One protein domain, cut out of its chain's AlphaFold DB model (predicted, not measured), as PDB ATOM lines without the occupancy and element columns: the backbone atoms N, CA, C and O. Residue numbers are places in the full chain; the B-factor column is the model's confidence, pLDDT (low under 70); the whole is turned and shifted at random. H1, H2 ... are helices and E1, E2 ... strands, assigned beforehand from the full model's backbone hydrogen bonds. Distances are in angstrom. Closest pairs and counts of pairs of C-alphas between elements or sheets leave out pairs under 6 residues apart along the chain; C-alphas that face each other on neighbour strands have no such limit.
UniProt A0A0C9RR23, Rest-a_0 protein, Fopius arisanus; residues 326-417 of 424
ATOM      1  N   LEU A 326      39.075  21.739  36.796       94.19
ATOM      2  CA  LEU A 326      39.736  21.326  38.030       94.19
ATOM      3  C   LEU A 326      38.760  21.472  39.202       94.19
ATOM      4  O   LEU A 326      38.376  22.589  39.551       94.19
ATOM      5  N   ASN A 327      38.377  20.354  39.815       93.31
ATOM      6  CA  ASN A 327      37.460  20.336  40.954       93.31
ATOM      7  C   ASN A 327      38.204  20.698  42.249       93.31
ATOM      8  O   ASN A 327      39.181  20.049  42.619       93.31
ATOM      9  N   ILE A 328      37.746  21.742  42.942       91.62
ATOM     10  CA  ILE A 328      38.259  22.198  44.238       91.62
ATOM     11  C   ILE A 328      37.106  22.160  45.234       91.62
ATOM     12  O   ILE A 328      36.313  23.098  45.321       91.62
ATOM     13  N   LYS A 329      37.045  21.079  46.017       89.25
ATOM     14  CA  LYS A 329      35.994  20.830  47.011       89.25
ATOM     15  C   LYS A 329      34.594  20.923  46.384       89.25
ATOM     16  O   LYS A 329      34.129  19.972  45.776       89.25
ATOM     17  N   ASN A 330      33.950  22.073  46.533       89.25
ATOM     18  CA  ASN A 330      32.560  22.370  46.216       89.25
ATOM     19  C   ASN A 330      32.366  23.233  44.954       89.25
ATOM     20  O   ASN A 330      31.241  23.627  44.663       89.25
ATOM     21  N   TYR A 331      33.430  23.538  44.213       91.25
ATOM     22  CA  TYR A 331      33.350  24.218  42.920       91.25
ATOM     23  C   TYR A 331      34.402  23.695  41.956       91.25
ATOM     24  O   TYR A 331      35.391  23.089  42.364       91.25
ATOM     25  N   TYR A 332      34.217  23.971  40.670       93.88
ATOM     26  CA  TYR A 332      35.244  23.745  39.665       93.88
ATOM     27  C   TYR A 332      35.812  25.075  39.180       93.88
ATOM     28  O   TYR A 332      35.145  26.110  39.183       93.88
ATOM     29  N   ILE A 333      37.071  25.046  38.769       95.19
ATOM     30  CA  ILE A 333      37.720  26.147  38.062       95.19
ATOM     31  C   ILE A 333      38.145  25.665  36.681       95.19
ATOM     32  O   ILE A 333      38.335  24.466  36.470       95.19
ATOM     33  N   LEU A 334      38.302  26.592  35.743       95.31
ATOM     34  CA  LEU A 334      38.801  26.277  34.414       95.31
ATOM     35  C   LEU A 334      40.290  26.602  34.324       95.31
ATOM     36  O   LEU A 334      40.761  27.604  34.864       95.31
ATOM     37  N   VAL A 335      41.042  25.752  33.638       95.69
ATOM     38  CA  VAL A 335      42.449  25.995  33.328       95.69
ATOM     39  C   VAL A 335      42.564  26.489  31.889       95.69
ATOM     40  O   VAL A 335      41.895  25.953  31.005       95.69
ATOM     41  N   SER A 336      43.387  27.515  31.643       94.44
ATOM     42  CA  SER A 336      43.513  28.132  30.311       94.44
ATOM     43  C   SER A 336      43.998  27.162  29.233       94.44
ATOM     44  O   SER A 336      43.657  27.340  28.066       94.44
ATOM     45  N   HIS A 337      44.747  26.122  29.616       94.62
ATOM     46  CA  HIS A 337      45.316  25.156  28.687       94.62
ATOM     47  C   HIS A 337      45.280  23.714  29.255       94.62
ATOM     48  O   HIS A 337      45.683  23.506  30.404       94.62
ATOM     49  N   PRO A 338      44.874  22.691  28.466       94.12
ATOM     50  CA  PRO A 338      44.736  21.297  28.929       94.12
ATOM     51  C   PRO A 338      46.049  20.646  29.394       94.12
ATOM     52  O   PRO A 338      46.034  19.812  30.293       94.12
ATOM     53  N   LYS A 339      47.199  21.094  28.867       94.88
ATOM     54  CA  LYS A 339      48.550  20.724  29.346       94.88
ATOM     55  C   LYS A 339      48.722  20.748  30.867       94.88
ATOM     56  O   LYS A 339      49.584  20.035  31.358       94.88
ATOM     57  N   PHE A 340      47.929  21.515  31.622       96.12
ATOM     58  CA  PHE A 340      47.948  21.462  33.089       96.12
ATOM     59  C   PHE A 340      47.864  20.033  33.641       96.12
ATOM     60  O   PHE A 340      48.569  19.694  34.590       96.12
ATOM     61  N   PHE A 341      47.033  19.194  33.021       95.12
ATOM     62  CA  PHE A 341      46.810  17.808  33.434       95.12
ATOM     63  C   PHE A 341      47.899  16.848  32.938       95.12
ATOM     64  O   PHE A 341      48.035  15.749  33.466       95.12
ATOM     65  N   GLU A 342      48.708  17.271  31.967       96.12
ATOM     66  CA  GLU A 342      49.808  16.488  31.390       96.12
ATOM     67  C   GLU A 342      51.154  16.768  32.086       96.12
ATOM     68  O   GLU A 342      52.131  16.045  31.882       96.12
ATOM     69  N   ILE A 343      51.244  17.822  32.910       95.75
ATOM     70  CA  ILE A 343      52.490  18.194  33.589       95.75
ATOM     71  C   ILE A 343      52.862  17.144  34.641       95.75
ATOM     72  O   ILE A 343      52.169  16.946  35.639       95.75
ATOM     73  N   ASN A 344      54.054  16.561  34.488       97.25
ATOM     74  CA  ASN A 344      54.701  15.806  35.557       97.25
ATOM     75  C   ASN A 344      55.286  16.769  36.608       97.25
ATOM     76  O   ASN A 344      56.440  17.202  36.513       97.25
ATOM     77  N   TRP A 345      54.472  17.116  37.606       96.94
ATOM     78  CA  TRP A 345      54.781  18.119  38.630       96.94
ATOM     79  C   TRP A 345      56.054  17.837  39.444       96.94
ATOM     80  O   TRP A 345      56.737  18.778  39.845       96.94
ATOM     81  N   GLU A 346      56.421  16.569  39.643       96.31
ATOM     82  CA  GLU A 346      57.596  16.166  40.435       96.31
ATOM     83  C   GLU A 346      58.925  16.591  39.794       96.31
ATOM     84  O   GLU A 346      59.940  16.732  40.475       96.31
ATOM     85  N   LYS A 347      58.921  16.869  38.485       97.94
ATOM     86  CA  LYS A 347      60.086  17.410  37.773       97.94
ATOM     87  C   LYS A 347      60.340  18.890  38.098       97.94
ATOM     88  O   LYS A 347      61.477  19.363  38.002       97.94
ATOM     89  N   TYR A 348      59.296  19.628  38.472       97.81
ATOM     90  CA  TYR A 348      59.316  21.092  38.561       97.81
ATOM     91  C   TYR A 348      59.463  21.631  39.989       97.81
ATOM     92  O   TYR A 348      59.755  22.813  40.168       97.81
ATOM     93  N   TYR A 349      59.314  20.796  41.017       98.00
ATOM     94  CA  TYR A 349      59.636  21.175  42.390       98.00
ATOM     95  C   TYR A 349      60.240  20.009  43.170       98.00
ATOM     96  O   TYR A 349      60.053  18.846  42.832       98.00
ATOM     97  N   ARG A 350      60.938  20.324  44.263       97.50
ATOM     98  CA  ARG A 350      61.430  19.334  45.231       97.50
ATOM     99  C   ARG A 350      60.924  19.657  46.635       97.50
ATOM    100  O   ARG A 350      60.883  20.838  46.992       97.50
ATOM    101  N   PRO A 351      60.544  18.648  47.434       97.00
ATOM    102  CA  PRO A 351      60.233  18.857  48.838       97.00
ATOM    103  C   PRO A 351      61.506  19.226  49.612       97.00
ATOM    104  O   PRO A 351      62.591  18.699  49.364       97.00
ATOM    105  N   VAL A 352      61.367  20.138  50.567       96.75
ATOM    106  CA  VAL A 352      62.426  20.561  51.487       96.75
ATOM    107  C   VAL A 352      62.161  19.932  52.850       96.75
ATOM    108  O   VAL A 352      61.015  19.838  53.281       96.75
ATOM    109  N   ARG A 353      63.229  19.560  53.569       92.81
ATOM    110  CA  ARG A 353      63.164  18.902  54.890       92.81
ATOM    111  C   ARG A 353      62.345  19.649  55.960       92.81
ATOM    112  O   ARG A 353      62.002  19.039  56.961       92.81
ATOM    113  N   CYS A 354      62.028  20.930  55.764       91.06
ATOM    114  CA  CYS A 354      61.296  21.767  56.721       91.06
ATOM    115  C   CYS A 354      59.843  22.061  56.292       91.06
ATOM    116  O   CYS A 354      59.359  23.162  56.530       91.06
ATOM    117  N   GLY A 355      59.166  21.120  55.624       87.19
ATOM    118  CA  GLY A 355      57.726  21.240  55.347       87.19
ATOM    119  C   GLY A 355      57.370  22.270  54.271       87.19
ATOM    120  O   GLY A 355      56.453  23.066  54.439       87.19
ATOM    121  N   GLY A 356      58.101  22.273  53.158       96.44
ATOM    122  CA  GLY A 356      57.796  23.136  52.020       96.44
ATOM    123  C   GLY A 356      58.328  22.574  50.712       96.44
ATOM    124  O   GLY A 356      58.921  21.498  50.669       96.44
ATOM    125  N   PHE A 357      58.142  23.331  49.641       98.19
ATOM    126  CA  PHE A 357      58.546  22.970  48.291       98.19
ATOM    127  C   PHE A 357      59.412  24.087  47.714       98.19
ATOM    128  O   PHE A 357      59.113  25.270  47.897       98.19
ATOM    129  N   THR A 358      60.481  23.722  47.011       98.00
ATOM    130  CA  THR A 358      61.309  24.635  46.205       98.00
ATOM    131  C   THR A 358      61.090  24.342  44.735       98.00
ATOM    132  O   THR A 358      61.183  23.178  44.340       98.00
ATOM    133  N   CYS A 359      60.839  25.371  43.929       98.56
ATOM    134  CA  CYS A 359      60.808  25.220  42.478       98.56
ATOM    135  C   CYS A 359      62.203  24.804  41.968       98.56
ATOM    136  O   CYS A 359      63.222  25.177  42.547       98.56
ATOM    137  N   THR A 360      62.268  23.976  40.924       97.81
ATOM    138  CA  THR A 360      63.543  23.584  40.292       97.81
ATOM    139  C   THR A 360      63.974  24.557  39.201       97.81
ATOM    140  O   THR A 360      65.155  24.608  38.873       97.81
ATOM    141  N   GLN A 361      63.035  25.335  38.655       97.75
ATOM    142  CA  GLN A 361      63.296  26.319  37.602       97.75
ATOM    143  C   GLN A 361      63.582  27.723  38.140       97.75
ATOM    144  O   GLN A 361      64.212  28.528  37.461       97.75
ATOM    145  N   CYS A 362      63.148  28.027  39.361       97.25
ATOM    146  CA  CYS A 362      63.535  29.247  40.059       97.25
ATOM    147  C   CYS A 362      63.713  28.989  41.560       97.25
ATOM    148  O   CYS A 362      63.280  27.973  42.087       97.25
ATOM    149  N   PHE A 363      64.318  29.929  42.283       95.75
ATOM    150  CA  PHE A 363      64.624  29.763  43.711       95.75
ATOM    151  C   PHE A 363      63.433  30.024  44.654       95.75
ATOM    152  O   PHE A 363      63.620  30.198  45.861       95.75
ATOM    153  N   GLN A 364      62.205  30.066  44.129       98.00
ATOM    154  CA  GLN A 364      61.006  30.326  44.924       98.00
ATOM    155  C   GLN A 364      60.660  29.149  45.838       98.00
ATOM    156  O   GLN A 364      60.772  27.976  45.467       98.00
ATOM    157  N   LYS A 365      60.194  29.486  47.045       97.75
ATOM    158  CA  LYS A 365      59.757  28.531  48.069       97.75
ATOM    159  C   LYS A 365      58.284  28.741  48.380       97.75
ATOM    160  O   LYS A 365      57.845  29.877  48.550       97.75
ATOM    161  N   LYS A 366      57.521  27.653  48.478       98.00
ATOM    162  CA  LYS A 366      56.114  27.669  48.907       98.00
ATOM    163  C   LYS A 366      55.902  26.648  50.017       98.00
ATOM    164  O   LYS A 366      56.546  25.605  50.028       98.00
ATOM    165  N   SER A 367      55.003  26.954  50.943       96.62
ATOM    166  CA  SER A 367      54.674  26.080  52.075       96.62
ATOM    167  C   SER A 367      53.789  24.893  51.682       96.62
ATOM    168  O   SER A 367      53.819  23.873  52.353       96.62
ATOM    169  N   SER A 368      53.033  24.987  50.581       97.06
ATOM    170  CA  SER A 368      52.128  23.923  50.128       97.06
ATOM    171  C   SER A 368      52.420  23.477  48.695       97.06
ATOM    172  O   SER A 368      52.889  24.259  47.857       97.06
ATOM    173  N   LYS A 369      52.091  22.213  48.404       97.06
ATOM    174  CA  LYS A 369      52.191  21.626  47.060       97.06
ATOM    175  C   LYS A 369      51.315  22.396  46.074       97.06
ATOM    176  O   LYS A 369      51.784  22.769  45.002       97.06
ATOM    177  N   SER A 370      50.078  22.705  46.460       96.25
ATOM    178  CA  SER A 370      49.127  23.420  45.607       96.25
ATOM    179  C   SER A 370      49.616  24.822  45.237       96.25
ATOM    180  O   SER A 370      49.598  25.193  44.065       96.25
ATOM    181  N   SER A 371      50.152  25.584  46.196       97.19
ATOM    182  CA  SER A 371      50.731  26.902  45.904       97.19
ATOM    183  C   SER A 371      51.990  26.819  45.038       97.19
ATOM    184  O   SER A 371      52.266  27.749  44.283       97.19
ATOM    185  N   MET A 372      52.759  25.728  45.137       98.25
ATOM    186  CA  MET A 372      53.908  25.496  44.261       98.25
ATOM    187  C   MET A 372      53.479  25.180  42.823       98.25
ATOM    188  O   MET A 372      54.040  25.743  41.887       98.25
ATOM    189  N   GLN A 373      52.458  24.341  42.634       97.94
ATOM    190  CA  GLN A 373      51.885  24.068  41.311       97.94
ATOM    191  C   GLN A 373      51.346  25.343  40.651       97.94
ATOM    192  O   GLN A 373      51.635  25.584  39.484       97.94
ATOM    193  N   ASP A 374      50.632  26.188  41.404       97.88
ATOM    194  CA  ASP A 374      50.119  27.469  40.900       97.88
ATOM    195  C   ASP A 374      51.268  28.372  40.448       97.88
ATOM    196  O   ASP A 374      51.235  28.924  39.350       97.88
ATOM    197  N   HIS A 375      52.317  28.475  41.269       98.00
ATOM    198  CA  HIS A 375      53.520  29.223  40.923       98.00
ATOM    199  C   HIS A 375      54.150  28.717  39.619       98.00
ATOM    200  O   HIS A 375      54.429  29.524  38.736       98.00
ATOM    201  N   ILE A 376      54.328  27.400  39.467       98.25
ATOM    202  CA  ILE A 376      54.911  26.819  38.254       98.25
ATOM    203  C   ILE A 376      54.033  27.096  37.033       98.25
ATOM    204  O   ILE A 376      54.536  27.541  36.002       98.25
ATOM    205  N   TRP A 377      52.725  26.881  37.154       97.88
ATOM    206  CA  TRP A 377      51.766  27.113  36.075       97.88
ATOM    207  C   TRP A 377      51.817  28.555  35.548       97.88
ATOM    208  O   TRP A 377      51.811  28.804  34.345       97.88
ATOM    209  N   ILE A 378      51.937  29.519  36.452       97.06
ATOM    210  CA  ILE A 378      51.838  30.944  36.124       97.06
ATOM    211  C   ILE A 378      53.169  31.529  35.682       97.06
ATOM    212  O   ILE A 378      53.206  32.307  34.726       97.06
ATOM    213  N   GLU A 379      54.249  31.180  36.379       97.88
ATOM    214  CA  GLU A 379      55.561  31.776  36.146       97.88
ATOM    215  C   GLU A 379      56.335  31.069  35.041       97.88
ATOM    216  O   GLU A 379      57.026  31.736  34.273       97.88
ATOM    217  N   HIS A 380      56.200  29.746  34.927       97.31
ATOM    218  CA  HIS A 380      56.993  28.950  33.992       97.31
ATOM    219  C   HIS A 380      56.213  28.552  32.742       97.31
ATOM    220  O   HIS A 380      56.779  28.578  31.654       97.31
ATOM    221  N   PHE A 381      54.914  28.267  32.866       96.44
ATOM    222  CA  PHE A 381      54.067  27.995  31.698       96.44
ATOM    223  C   PHE A 381      53.381  29.249  31.143       96.44
ATOM    224  O   PHE A 381      52.847  29.198  30.045       96.44
ATOM    225  N   LYS A 382      53.432  30.386  31.860       96.94
ATOM    226  CA  LYS A 382      52.771  31.656  31.485       96.94
ATOM    227  C   LYS A 382      51.258  31.533  31.281       96.94
ATOM    228  O   LYS A 382      50.628  32.418  30.710       96.94
ATOM    229  N   GLU A 383      50.670  30.485  31.840       96.31
ATOM    230  CA  GLU A 383      49.247  30.199  31.770       96.31
ATOM    231  C   GLU A 383      48.516  30.743  33.009       96.31
ATOM    232  O   GLU A 383      49.121  31.311  33.931       96.31
ATOM    233  N   ARG A 384      47.182  30.665  33.017       96.38
ATOM    234  CA  ARG A 384      46.328  31.286  34.043       96.38
ATOM    235  C   ARG A 384      45.139  30.393  34.390       96.38
ATOM    236  O   ARG A 384      44.875  29.387  33.732       96.38
ATOM    237  N   PHE A 385      44.425  30.757  35.449       96.38
ATOM    238  CA  PHE A 385      43.155  30.127  35.800       96.38
ATOM    239  C   PHE A 385      41.987  31.013  35.373       96.38
ATOM    240  O   PHE A 385      42.100  32.241  35.369       96.38
ATOM    241  N   LEU A 386      40.874  30.377  35.029       95.69
ATOM    242  CA  LEU A 386      39.668  30.992  34.496       95.69
ATOM    243  C   LEU A 386      38.481  30.696  35.424       95.69
ATOM    244  O   LEU A 386      38.327  29.584  35.942       95.69
ATOM    245  N   CYS A 387      37.631  31.703  35.626       96.00
ATOM    246  CA  CYS A 387      36.352  31.536  36.310       96.00
ATOM    247  C   CYS A 387      35.321  30.969  35.317       96.00
ATOM    248  O   CYS A 387      35.164  31.546  34.243       96.00
ATOM    249  N   PRO A 388      34.596  29.883  35.646       94.12
ATOM    250  CA  PRO A 388      33.597  29.310  34.743       94.12
ATOM    251  C   PRO A 388      32.329  30.160  34.581       94.12
ATOM    252  O   PRO A 388      31.558  29.906  33.662       94.12
ATOM    253  N   PHE A 389      32.105  31.142  35.459       92.94
ATOM    254  CA  PHE A 389      30.899  31.978  35.478       92.94
ATOM    255  C   PHE A 389      31.115  33.371  34.866       92.94
ATOM    256  O   PHE A 389      30.156  34.098  34.621       92.94
ATOM    257  N   CYS A 390      32.366  33.763  34.614       94.31
ATOM    258  CA  CYS A 390      32.681  35.031  33.963       94.31
ATOM    259  C   CYS A 390      32.833  34.835  32.455       94.31
ATOM    260  O   CYS A 390      33.707  34.098  32.007       94.31
ATOM    261  N   SER A 391      32.038  35.564  31.668       83.38
ATOM    262  CA  SER A 391      32.174  35.612  30.203       83.38
ATOM    263  C   SER A 391      33.437  36.355  29.761       83.38
ATOM    264  O   SER A 391      33.967  36.111  28.681       83.38
ATOM    265  N   ASN A 392      33.934  37.267  30.603       73.25
ATOM    266  CA  ASN A 392      35.232  37.894  30.406       73.25
ATOM    267  C   ASN A 392      36.329  36.988  30.953       73.25
ATOM    268  O   ASN A 392      36.207  36.445  32.051       73.25
ATOM    269  N   VAL A 393      37.421  36.879  30.195       72.25
ATOM    270  CA  VAL A 393      38.616  36.093  30.521       72.25
ATOM    271  C   VAL A 393      39.368  36.754  31.681       72.25
ATOM    272  O   VAL A 393      40.478  37.257  31.527       72.25
ATOM    273  N   SER A 394      38.753  36.830  32.860       79.69
ATOM    274  CA  SER A 394      39.436  37.239  34.078       79.69
ATOM    275  C   SER A 394      40.509  36.193  34.362       79.69
ATOM    276  O   SER A 394      40.216  35.060  34.735       79.69
ATOM    277  N   LEU A 395      41.760  36.570  34.099       87.44
ATOM    278  CA  LEU A 395      42.931  35.724  34.271       87.44
ATOM    279  C   LEU A 395      43.383  35.793  35.730       87.44
ATOM    280  O   LEU A 395      43.899  36.813  36.187       87.44
ATOM    281  N   PHE A 396      43.212  34.700  36.467       95.06
ATOM    282  CA  PHE A 396      43.597  34.626  37.873       95.06
ATOM    283  C   PHE A 396      44.990  34.015  38.049       95.06
ATOM    284  O   PHE A 396      45.367  33.061  37.364       95.06
ATOM    285  N   ILE A 397      45.737  34.554  39.019       95.31
ATOM    286  CA  ILE A 397      47.103  34.134  39.376       95.31
ATOM    287  C   ILE A 397      47.163  33.065  40.484       95.31
ATOM    288  O   ILE A 397      48.220  32.807  41.048       95.31
ATOM    289  N   SER A 398      46.040  32.478  40.881       96.69
ATOM    290  CA  SER A 398      46.034  31.314  41.771       96.69
ATOM    291  C   SER A 398      44.650  30.689  41.803       96.69
ATOM    292  O   SER A 398      43.643  31.368  41.579       96.69
ATOM    293  N   ARG A 399      44.592  29.409  42.165       96.31
ATOM    294  CA  ARG A 399      43.327  28.707  42.412       96.31
ATOM    295  C   ARG A 399      42.542  29.334  43.563       96.31
ATOM    296  O   ARG A 399      41.315  29.409  43.518       96.31
ATOM    297  N   TYR A 400      43.257  29.833  44.572       95.88
ATOM    298  CA  TYR A 400      42.671  30.549  45.705       95.88
ATOM    299  C   TYR A 400      41.950  31.829  45.261       95.88
ATOM    300  O   TYR A 400      40.822  32.067  45.690       95.88
ATOM    301  N   ASN A 401      42.554  32.615  44.363       95.75
ATOM    302  CA  ASN A 401      41.967  33.863  43.874       95.75
ATOM    303  C   ASN A 401      40.695  33.607  43.060       95.75
ATOM    304  O   ASN A 401      39.721  34.335  43.239       95.75
ATOM    305  N   VAL A 402      40.672  32.556  42.228       95.50
ATOM    306  CA  VAL A 402      39.445  32.143  41.522       95.50
ATOM    307  C   VAL A 402      38.365  31.755  42.528       95.50
ATOM    308  O   VAL A 402      37.242  32.235  42.434       95.50
ATOM    309  N   GLY A 403      38.701  30.933  43.527       94.94
ATOM    310  CA  GLY A 403      37.744  30.515  44.553       94.94
ATOM    311  C   GLY A 403      37.179  31.684  45.362       94.94
ATOM    312  O   GLY A 403      35.977  31.745  45.610       94.94
ATOM    313  N   TYR A 404      38.025  32.643  45.744       95.38
ATOM    314  CA  TYR A 404      37.590  33.871  46.411       95.38
ATOM    315  C   TYR A 404      36.678  34.713  45.511       95.38
ATOM    316  O   TYR A 404      35.639  35.194  45.960       95.38
ATOM    317  N   HIS A 405      37.029  34.852  44.233       95.44
ATOM    318  CA  HIS A 405      36.210  35.556  43.256       95.44
ATOM    319  C   HIS A 405      34.839  34.893  43.070       95.44
ATOM    320  O   HIS A 405      33.829  35.577  43.183       95.44
ATOM    321  N   ILE A 406      34.782  33.571  42.883       94.25
ATOM    322  CA  ILE A 406      33.519  32.827  42.775       94.25
ATOM    323  C   ILE A 406      32.663  33.061  44.026       94.25
ATOM    324  O   ILE A 406      31.502  33.440  43.916       94.25
ATOM    325  N   ARG A 407      33.248  32.946  45.226       94.06
ATOM    326  CA  ARG A 407      32.517  33.161  46.484       94.06
ATOM    327  C   ARG A 407      31.997  34.580  46.687       94.06
ATOM    328  O   ARG A 407      31.043  34.734  47.435       94.06
ATOM    329  N   THR A 408      32.626  35.592  46.095       95.25
ATOM    330  CA  THR A 408      32.279  37.009  46.320       95.25
ATOM    331  C   THR A 408      31.470  37.628  45.187       95.25
ATOM    332  O   THR A 408      30.730  38.576  45.424       95.25
ATOM    333  N   ARG A 409      31.623  37.131  43.957       94.75
ATOM    334  CA  ARG A 409      30.976  37.673  42.753       94.75
ATOM    335  C   ARG A 409      29.926  36.744  42.154       94.75
ATOM    336  O   ARG A 409      29.077  37.228  41.421       94.75
ATOM    337  N   HIS A 410      29.963  35.458  42.495       92.81
ATOM    338  CA  HIS A 410      29.032  34.432  42.020       92.81
ATOM    339  C   HIS A 410      28.370  33.685  43.187       92.81
ATOM    340  O   HIS A 410      28.028  32.510  43.076       92.81
ATOM    341  N   SER A 411      28.196  34.358  44.332       87.62
ATOM    342  CA  SER A 411      27.609  33.751  45.533       87.62
ATOM    343  C   SER A 411      26.194  33.220  45.284       87.62
ATOM    344  O   SER A 411      25.831  32.212  45.875       87.62
ATOM    345  N   SER A 412      25.411  33.864  44.406       84.38
ATOM    346  CA  SER A 412      24.063  33.424  44.014       84.38
ATOM    347  C   SER A 412      24.078  32.163  43.150       84.38
ATOM    348  O   SER A 412      23.269  31.264  43.359       84.38
ATOM    349  N   ASP A 413      25.022  32.073  42.215       77.31
ATOM    350  CA  ASP A 413      25.091  30.985  41.229       77.31
ATOM    351  C   ASP A 413      25.660  29.698  41.846       77.31
ATOM    352  O   ASP A 413      25.377  28.589  41.396       77.31
ATOM    353  N   PHE A 414      26.441  29.851  42.920       70.19
ATOM    354  CA  PHE A 414      27.098  28.763  43.638       70.19
ATOM    355  C   PHE A 414      26.117  27.808  44.338       70.19
ATOM    356  O   PHE A 414      26.358  26.603  44.376       70.19
ATOM    357  N   PHE A 415      25.005  28.313  44.886       70.12
ATOM    358  CA  PHE A 415      24.042  27.473  45.614       70.12
ATOM    359  C   PHE A 415      23.161  26.632  44.685       70.12
ATOM    360  O   PHE A 415      22.728  25.542  45.062       70.12
ATOM    361  N   THR A 416      22.942  27.087  43.452       63.12
ATOM    362  CA  THR A 416      22.037  26.428  42.503       63.12
ATOM    363  C   THR A 416      22.593  25.097  41.985       63.12
ATOM    364  O   THR A 416      21.820  24.197  41.674       63.12
ATOM    365  N   GLN A 417      23.920  24.917  41.946       61.59
ATOM    366  CA  GLN A 417      24.533  23.660  41.485       61.59
ATOM    367  C   GLN A 417      24.510  22.527  42.522       61.59
ATOM    368  O   GLN A 417      24.618  21.372  42.132       61.59
TER     369      GLN A 417
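This is residues 326 to 417 of the 424 residues of the protein "Rest-a_0 protein" of Fopius arisanus (UniProt A0A0C9RR23). The model is an elongated body of two small lobes side by side, each a two-stranded hairpin with a helix packed on it: E1 and E2 with H3 in one, E3 and E4 with H2 in the other. The printed part begins in the first lobe, crosses past the short H1 to the second, and returns through residues 380 to 398 to H3; H4 makes a corner with H3 at the far end. The printed part has 92 residues, with four named helices and four named strands in the order E1 E2 H1 E3 E4 H2 H3 H4, and both two-stranded sheets are antiparallel. The class is mixed, helices and strands; the whole is only just compact, close to loose, with a radius of gyration of the C-alphas of 14.3 A, and spans 43 by 25 by 18 A.

E1, residues 326 to 328, and E2, residues 331 to 335, form an antiparallel hairpin at 146 degrees, with N 326 and O 333 within hydrogen-bond range at 2.8 A. H3, residues 399 to 409, has 4 pairs of C-alphas within 8 A of E2, the closest being Ile 333 and Val 402 at 7.1 A. E3, residues 349 to 352, and E4, residues 356 to 359, form the other antiparallel hairpin at 145 degrees, with N 352 and O 356 at 2.8 A. H2, residues 369 to 379, has 6 such pairs with E4, the closest being Phe 357 and Lys 369 at 6.6 A. H2 and H3 are close but not clearly touching, about perpendicular at 89 degrees; their closest C-alphas, Asp 374 and Arg 399, are 7.1 A apart. H1, residues 338 to 341, is close to but not clearly touching H2, the closest C-alphas being Phe 340 and Trp 377 at 7.4 A. H4, residues 411 to 416, is close to but not clearly touching H3, about perpendicular at 88 degrees, with the C-alphas of Arg 407 and Phe 414 closest at 7.5 A. Residues 385 to 386 pair antiparallel with residues 334 to 335 of E2 and with residues 395 to 396. Every O i to N i+4 pair is within hydrogen-bond range in H2 and H3; H4 has 0 of 2, and 0 of 3 O i to N i+3 pairs, while H1 is too short for an i+4 pair.

E1 begins at C-alpha 326 (39.736, 21.326, 38.030), and E2 is 13.3 A long. E3 measures 9.5 A and E4 10.2 A. H2 begins at C-alpha 369 (52.191, 21.626, 47.060); H2 and H3 are each 15.3 A long. H4 ends at C-alpha 416 (22.037, 26.428, 42.503).

The C-alphas of Arg 353 and Thr 416, the two farthest apart, are 43.6 A apart. The printed part has no cut. The link from H2 to H3 is long, with 19 residues. The mean pLDDT of the printed part is 93.1, and residues 416 to 417 are under 70.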